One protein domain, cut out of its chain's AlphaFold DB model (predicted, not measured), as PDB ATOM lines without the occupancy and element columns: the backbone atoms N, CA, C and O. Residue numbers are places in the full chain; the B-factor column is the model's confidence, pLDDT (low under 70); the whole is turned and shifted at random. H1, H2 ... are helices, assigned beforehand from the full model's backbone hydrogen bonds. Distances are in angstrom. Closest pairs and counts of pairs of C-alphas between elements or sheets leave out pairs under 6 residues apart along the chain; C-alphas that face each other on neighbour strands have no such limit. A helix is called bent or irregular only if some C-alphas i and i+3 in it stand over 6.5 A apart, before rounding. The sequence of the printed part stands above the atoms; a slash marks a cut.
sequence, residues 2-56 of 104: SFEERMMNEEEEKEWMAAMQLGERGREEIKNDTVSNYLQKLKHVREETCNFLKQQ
ATOM      1  N   SER A   2      31.109  -1.770  36.231       82.31
ATOM      2  CA  SER A   2      30.945  -0.564  37.040       82.31
ATOM      3  C   SER A   2      29.952  -0.803  38.184       82.31
ATOM      4  O   SER A   2      29.330  -1.870  38.261       82.31
ATOM      5  N   PHE A   3      29.794   0.182  39.071       87.00
ATOM      6  CA  PHE A   3      28.750   0.158  40.102       87.00
ATOM      7  C   PHE A   3      27.338   0.126  39.507       87.00
ATOM      8  O   PHE A   3      26.444  -0.459  40.108       87.00
ATOM      9  N   GLU A   4      27.148   0.694  38.315       87.31
ATOM     10  CA  GLU A   4      25.868   0.724  37.600       87.31
ATOM     11  C   GLU A   4      25.641  -0.510  36.711       87.31
ATOM     12  O   GLU A   4      24.718  -0.519  35.900       87.31
ATOM     13  N   GLU A   5      26.489  -1.538  36.831       86.19
ATOM     14  CA  GLU A   5      26.375  -2.811  36.104       86.19
ATOM     15  C   GLU A   5      26.286  -2.660  34.577       86.19
ATOM     16  O   GLU A   5      25.661  -3.461  33.881       86.19
ATOM     17  N   ARG A   6      26.962  -1.642  34.038       90.00
ATOM     18  CA  ARG A   6      27.002  -1.345  32.604       90.00
ATOM     19  C   ARG A   6      28.430  -1.239  32.081       90.00
ATOM     20  O   ARG A   6      29.409  -1.260  32.832       90.00
ATOM     21  N   MET A   7      28.526  -1.135  30.761       88.75
ATOM     22  CA  MET A   7      29.754  -0.752  30.070       88.75
ATOM     23  C   MET A   7      29.956   0.766  30.133       88.75
ATOM     24  O   MET A   7      29.016   1.517  30.423       88.75
ATOM     25  N   MET A   8      31.187   1.198  29.856       91.44
ATOM     26  CA  MET A   8      31.492   2.618  29.704       91.44
ATOM     27  C   MET A   8      30.669   3.216  28.560       91.44
ATOM     28  O   MET A   8      30.424   2.559  27.548       91.44
ATOM     29  N   ASN A   9      30.219   4.452  28.746       93.88
ATOM     30  CA  ASN A   9      29.668   5.256  27.661       93.88
ATOM     31  C   ASN A   9      30.797   5.954  26.879       93.88
ATOM     32  O   ASN A   9      31.958   5.920  27.280       93.88
ATOM     33  N   GLU A  10      30.461   6.625  25.775       95.75
ATOM     34  CA  GLU A  10      31.462   7.274  24.916       95.75
ATOM     35  C   GLU A  10      32.309   8.343  25.631       95.75
ATOM     36  O   GLU A  10      33.463   8.558  25.263       95.75
ATOM     37  N   GLU A  11      31.753   9.047  26.618       94.62
ATOM     38  CA  GLU A  11      32.485  10.071  27.374       94.62
ATOM     39  C   GLU A  11      33.478   9.421  28.342       94.62
ATOM     40  O   GLU A  11      34.645   9.807  28.388       94.62
ATOM     41  N   GLU A  12      33.044   8.375  29.044       93.38
ATOM     42  CA  GLU A  12      33.890   7.578  29.935       93.38
ATOM     43  C   GLU A  12      35.002   6.854  29.163       93.38
ATOM     44  O   GLU A  12      36.139   6.800  29.626       93.38
ATOM     45  N   GLU A  13      34.719   6.340  27.964       93.38
ATOM     46  CA  GLU A  13      35.740   5.731  27.107       93.38
ATOM     47  C   GLU A  13      36.776   6.751  26.620       93.38
ATOM     48  O   GLU A  13      37.968   6.439  26.522       93.38
ATOM     49  N   LYS A  14      36.361   7.981  26.307       92.31
ATOM     50  CA  LYS A  14      37.310   9.046  25.950       92.31
ATOM     51  C   LYS A  14      38.204   9.401  27.131       92.31
ATOM     52  O   LYS A  14      39.404   9.561  26.941       92.31
ATOM     53  N   GLU A  15      37.631   9.473  28.327       91.25
ATOM     54  CA  GLU A  15      38.348   9.848  29.545       91.25
ATOM     55  C   GLU A  15      39.316   8.756  30.031       91.25
ATOM     56  O   GLU A  15      40.470   9.040  30.357       91.25
ATOM     57  N   TRP A  16      38.872   7.496  30.081       92.75
ATOM     58  CA  TRP A  16      39.586   6.449  30.821       92.75
ATOM     59  C   TRP A  16      40.392   5.492  29.950       92.75
ATOM     60  O   TRP A  16      41.340   4.869  30.433       92.75
ATOM     61  N   MET A  17      40.069   5.356  28.665       92.88
ATOM     62  CA  MET A  17      40.571   4.218  27.896       92.88
ATOM     63  C   MET A  17      42.061   4.310  27.548       92.88
ATOM     64  O   MET A  17      42.744   3.286  27.490       92.88
ATOM     65  N   ALA A  18      42.606   5.523  27.413       93.50
ATOM     66  CA  ALA A  18      44.052   5.715  27.295       93.50
ATOM     67  C   ALA A  18      44.799   5.218  28.545       93.50
ATOM     68  O   ALA A  18      45.840   4.564  28.431       93.50
ATOM     69  N   ALA A  19      44.243   5.481  29.733       90.94
ATOM     70  CA  ALA A  19      44.808   5.058  31.012       90.94
ATOM     71  C   ALA A  19      44.602   3.562  31.284       90.94
ATOM     72  O   ALA A  19      45.441   2.956  31.934       90.94
ATOM     73  N   MET A  20      43.532   2.951  30.766       89.12
ATOM     74  CA  MET A  20      43.303   1.507  30.898       89.12
ATOM     75  C   MET A  20      44.221   0.669  30.005       89.12
ATOM     76  O   MET A  20      44.608  -0.433  30.379       89.12
ATOM     77  N   GLN A  21      44.556   1.162  28.811       88.88
ATOM     78  CA  GLN A  21      45.357   0.392  27.858       88.88
ATOM     79  C   GLN A  21      46.864   0.577  28.069       88.88
ATOM     80  O   GLN A  21      47.617  -0.342  27.750       88.88
ATOM     81  N   LEU A  22      47.313   1.754  28.543       82.50
ATOM     82  CA  LEU A  22      48.720   2.157  28.779       82.50
ATOM     83  C   LEU A  22      49.717   1.891  27.622       82.50
ATOM     84  O   LEU A  22      50.919   2.121  27.757       82.50
ATOM     85  N   GLY A  23      49.229   1.420  26.473       88.88
ATOM     86  CA  GLY A  23      49.997   1.064  25.290       88.88
ATOM     87  C   GLY A  23      50.307   2.276  24.421       88.88
ATOM     88  O   GLY A  23      50.676   3.339  24.911       88.88
ATOM     89  N   GLU A  24      50.176   2.118  23.106       93.06
ATOM     90  CA  GLU A  24      50.385   3.210  22.148       93.06
ATOM     91  C   GLU A  24      49.477   4.405  22.445       93.06
ATOM     92  O   GLU A  24      49.973   5.509  22.639       93.06
ATOM     93  N   ARG A  25      48.182   4.149  22.651       92.12
ATOM     94  CA  ARG A  25      47.202   5.177  23.007       92.12
ATOM     95  C   ARG A  25      47.577   5.951  24.271       92.12
ATOM     96  O   ARG A  25      47.582   7.177  24.273       92.12
ATOM     97  N   GLY A  26      47.953   5.241  25.337       92.31
ATOM     98  CA  GLY A  26      48.418   5.866  26.577       92.31
ATOM     99  C   GLY A  26      49.667   6.717  26.346       92.31
ATOM    100  O   GLY A  26      49.736   7.851  26.810       92.31
ATOM    101  N   ARG A  27      50.626   6.215  25.557       91.56
ATOM    102  CA  ARG A  27      51.824   6.976  25.188       91.56
ATOM    103  C   ARG A  27      51.525   8.199  24.349       91.56
ATOM    104  O   ARG A  27      52.331   9.112  24.415       91.56
ATOM    105  N   GLU A  28      50.478   8.216  23.536       92.88
ATOM    106  CA  GLU A  28      50.121   9.345  22.674       92.88
ATOM    107  C   GLU A  28      49.314  10.409  23.412       92.88
ATOM    108  O   GLU A  28      49.658  11.591  23.321       92.88
ATOM    109  N   GLU A  29      48.300   9.981  24.164       93.12
ATOM    110  CA  GLU A  29      47.303  10.850  24.796       93.12
ATOM    111  C   GLU A  29      47.721  11.318  26.202       93.12
ATOM    112  O   GLU A  29      47.416  12.445  26.591       93.12
ATOM    113  N   ILE A  30      48.461  10.505  26.967       92.50
ATOM    114  CA  ILE A  30      48.863  10.839  28.344       92.50
ATOM    115  C   ILE A  30      50.241  11.503  28.322       92.50
ATOM    116  O   ILE A  30      51.278  10.872  28.543       92.50
ATOM    117  N   LYS A  31      50.262  12.809  28.042       90.88
ATOM    118  CA  LYS A  31      51.487  13.621  28.027       90.88
ATOM    119  C   LYS A  31      51.266  14.983  28.661       90.88
ATOM    120  O   LYS A  31      50.213  15.584  28.493       90.88
ATOM    121  N   ASN A  32      52.323  15.509  29.283       89.50
ATOM    122  CA  ASN A  32      52.417  16.900  29.747       89.50
ATOM    123  C   ASN A  32      51.293  17.355  30.689       89.50
ATOM    124  O   ASN A  32      51.033  18.551  30.809       89.50
ATOM    125  N   ASP A  33      50.641  16.419  31.369       90.69
ATOM    126  CA  ASP A  33      49.629  16.747  32.356       90.69
ATOM    127  C   ASP A  33      50.277  17.088  33.704       90.69
ATOM    128  O   ASP A  33      51.387  16.653  34.035       90.69
ATOM    129  N   THR A  34      49.583  17.887  34.502       95.00
ATOM    130  CA  THR A  34      50.081  18.305  35.809       95.00
ATOM    131  C   THR A  34      49.805  17.234  36.857       95.00
ATOM    132  O   THR A  34      48.752  16.599  36.873       95.00
ATOM    133  N   VAL A  35      50.709  17.105  37.832       93.00
ATOM    134  CA  VAL A  35      50.479  16.252  39.013       93.00
ATOM    135  C   VAL A  35      49.161  16.613  39.709       93.00
ATOM    136  O   VAL A  35      48.450  15.729  40.183       93.00
ATOM    137  N   SER A  36      48.803  17.902  39.733       96.62
ATOM    138  CA  SER A  36      47.551  18.374  40.330       96.62
ATOM    139  C   SER A  36      46.313  17.786  39.652       96.62
ATOM    140  O   SER A  36      45.360  17.459  40.357       96.62
ATOM    141  N   ASN A  37      46.322  17.616  38.325       94.88
ATOM    142  CA  ASN A  37      45.188  17.031  37.612       94.88
ATOM    143  C   ASN A  37      44.962  15.576  38.043       94.88
ATOM    144  O   ASN A  37      43.860  15.205  38.439       94.88
ATOM    145  N   TYR A  38      46.026  14.767  38.091       93.62
ATOM    146  CA  TYR A  38      45.934  13.380  38.561       93.62
ATOM    147  C   TYR A  38      45.491  13.280  40.022       93.62
ATOM    148  O   TYR A  38      44.664  12.435  40.358       93.62
ATOM    149  N   LEU A  39      45.997  14.158  40.894       96.25
ATOM    150  CA  LEU A  39      45.570  14.202  42.295       96.25
ATOM    151  C   LEU A  39      44.089  14.563  42.434       96.25
ATOM    152  O   LEU A  39      43.399  13.993  43.280       96.25
ATOM    153  N   GLN A  40      43.586  15.477  41.601       97.31
ATOM    154  CA  GLN A  40      42.171  15.829  41.579       97.31
ATOM    155  C   GLN A  40      41.308  14.663  41.080       97.31
ATOM    156  O   GLN A  40      40.307  14.354  41.726       97.31
ATOM    157  N   LYS A  41      41.718  13.972  40.006       95.38
ATOM    158  CA  LYS A  41      41.026  12.770  39.509       95.38
ATOM    159  C   LYS A  41      40.979  11.667  40.569       95.38
ATOM    160  O   LYS A  41      39.904  11.157  40.870       95.38
ATOM    161  N   LEU A  42      42.114  11.364  41.208       95.56
ATOM    162  CA  LEU A  42      42.185  10.386  42.303       95.56
ATOM    163  C   LEU A  42      41.275  10.765  43.475       95.56
ATOM    164  O   LEU A  42      40.596   9.906  44.037       95.56
ATOM    165  N   LYS A  43      41.244  12.051  43.845       97.62
ATOM    166  CA  LYS A  43      40.357  12.547  44.902       97.62
ATOM    167  C   LYS A  43      38.885  12.340  44.533       97.62
ATOM    168  O   LYS A  43      38.137  11.837  45.363       97.62
ATOM    169  N   HIS A  44      38.497  12.692  43.310       97.19
ATOM    170  CA  HIS A  44      37.122  12.549  42.837       97.19
ATOM    171  C   HIS A  44      36.667  11.082  42.836       97.19
ATOM    172  O   HIS A  44      35.688  10.751  43.503       97.19
ATOM    173  N   VAL A  45      37.445  10.184  42.220       94.88
ATOM    174  CA  VAL A  45      37.139   8.740  42.186       94.88
ATOM    175  C   VAL A  45      37.063   8.150  43.598       94.88
ATOM    176  O   VAL A  45      36.194   7.326  43.889       94.88
ATOM    177  N   ARG A  46      37.934   8.595  44.516       96.00
ATOM    178  CA  ARG A  46      37.887   8.182  45.926       96.00
ATOM    179  C   ARG A  46      36.596   8.628  46.611       96.00
ATOM    180  O   ARG A  46      36.025   7.849  47.370       96.00
ATOM    181  N   GLU A  47      36.164   9.867  46.396       98.06
ATOM    182  CA  GLU A  47      34.928  10.394  46.982       98.06
ATOM    183  C   GLU A  47      33.710   9.596  46.502       98.06
ATOM    184  O   GLU A  47      32.921   9.143  47.335       98.06
ATOM    185  N   GLU A  48      33.601   9.340  45.197       96.00
ATOM    186  CA  GLU A  48      32.524   8.524  44.620       96.00
ATOM    187  C   GLU A  48      32.546   7.087  45.146       96.00
ATOM    188  O   GLU A  48      31.530   6.585  45.631       96.00
ATOM    189  N   THR A  49      33.726   6.464  45.156       95.75
ATOM    190  CA  THR A  49      33.939   5.123  45.712       95.75
ATOM    191  C   THR A  49      33.483   5.043  47.167       95.75
ATOM    192  O   THR A  49      32.716   4.155  47.537       95.75
ATOM    193  N   CYS A  50      33.915   5.982  48.013       96.81
ATOM    194  CA  CYS A  50      33.526   5.998  49.420       96.81
ATOM    195  C   CYS A  50      32.024   6.244  49.601       96.81
ATOM    196  O   CYS A  50      31.420   5.645  50.489       96.81
ATOM    197  N   ASN A  51      31.421   7.121  48.797       97.44
ATOM    198  CA  ASN A  51      29.987   7.393  48.870       97.44
ATOM    199  C   ASN A  51      29.154   6.173  48.480       97.44
ATOM    200  O   ASN A  51      28.151   5.908  49.139       97.44
ATOM    201  N   PHE A  52      29.582   5.425  47.462       96.00
ATOM    202  CA  PHE A  52      28.933   4.185  47.054       96.00
ATOM    203  C   PHE A  52      29.089   3.087  48.112       96.00
ATOM    204  O   PHE A  52      28.093   2.503  48.538       96.00
ATOM    205  N   LEU A  53      30.317   2.837  48.585       95.38
ATOM    206  CA  LEU A  53      30.598   1.768  49.552       95.38
ATOM    207  C   LEU A  53      29.891   1.979  50.896       95.38
ATOM    208  O   LEU A  53      29.459   1.011  51.506       95.38
ATOM    209  N   LYS A  54      29.695   3.232  51.331       97.38
ATOM    210  CA  LYS A  54      28.901   3.557  52.534       97.38
ATOM    211  C   LYS A  54      27.433   3.133  52.449       97.38
ATOM    212  O   LYS A  54      26.773   3.087  53.479       97.38
ATOM    213  N   GLN A  55      26.912   2.921  51.243       97.00
ATOM    214  CA  GLN A  55      25.519   2.533  51.008       97.00
ATOM    215  C   GLN A  55      25.354   1.015  50.874       97.00
ATOM    216  O   GLN A  55      24.236   0.553  50.658       97.00
ATOM    217  N   GLN A  56      26.446   0.248  50.939       95.94
ATOM    218  CA  GLN A  56      26.416  -1.202  50.796       95.94
ATOM    219  C   GLN A  56      26.486  -1.880  52.165       95.94
ATOM    220  O   GLN A  56      27.258  -1.466  53.026       95.94
TER     221      GLN A  56
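This is residues 2 to 56 of the 104 residues of an uncharacterized protein of Geomicrobium sp. JCM 19037 (UniProt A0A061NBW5). The model is an open, loose bend of chain with a hollow middle: the long helix H3 makes one side, and H1 with the short H2 at its end makes the other. The printed part runs out through H1 to H2, turns through residues 30 to 34 and folds back along H3, which is apart from both other helices. The printed part has 55 residues with three named helices, in the order H1, H2, H3, and no named strand; its class is all helix, with 37 residues in the helices. It is loose, with a radius of gyration of the C-alphas of 13.3 A, and its C-alphas span 38 by 26 by 16 A.

The printed part begins at Ser 2, whose C-alpha is at (30.945, -0.564, 37.040), and residues 2 to 9 hold no named helix. H1 takes in residues 10 to 21, from C-alpha 10 at (31.462, 7.274, 24.916), and measures 15.8 A from first to last C-alpha. It is irregular: C-alphas 15 and 18 are 7.4 A apart. H2 takes in residues 24 to 29 and measures 8.7 A. H3, the longest helix, takes in residues 35 to 53 and measures 26.8 A, ending with C-alpha 53 at (30.598, 1.768, 49.552). Residues 54 to 56 follow it.

H1 and H2 touch, H1 with residues 18 to 20 alone; their closest C-alphas, those of Ala 18 and Gly 26, are 4.4 A apart. The two run opposite ways at a steep tilt of 55 degrees, and their centres are 11.2 A apart. H3 is apart from H1. H3 is also apart from H2, which it follows in the chain. In the backbones of H2 and H3, every O i to N i+4 pair is within hydrogen-bond range; in H1, 6 of 8 such pairs are.

The two C-alphas farthest apart are those of Glu 28, in H2, and Gln 56, the last printed residue, at 38.3 A. The C-alphas of Ser 2 and Gln 56, first and last of the printed part, are 14.5 A apart. Residues 9 to 15, of which 10 to 15 belong to H1, stand free, and so do residues 31 to 48, of which 35 to 48 belong to H3. The link from H1 to H2, 2 residues, and the link from H2 to H3, 5 residues, are both tight. The printed part has no cut. Its mean pLDDT is 93.0, and no printed residue is under 70.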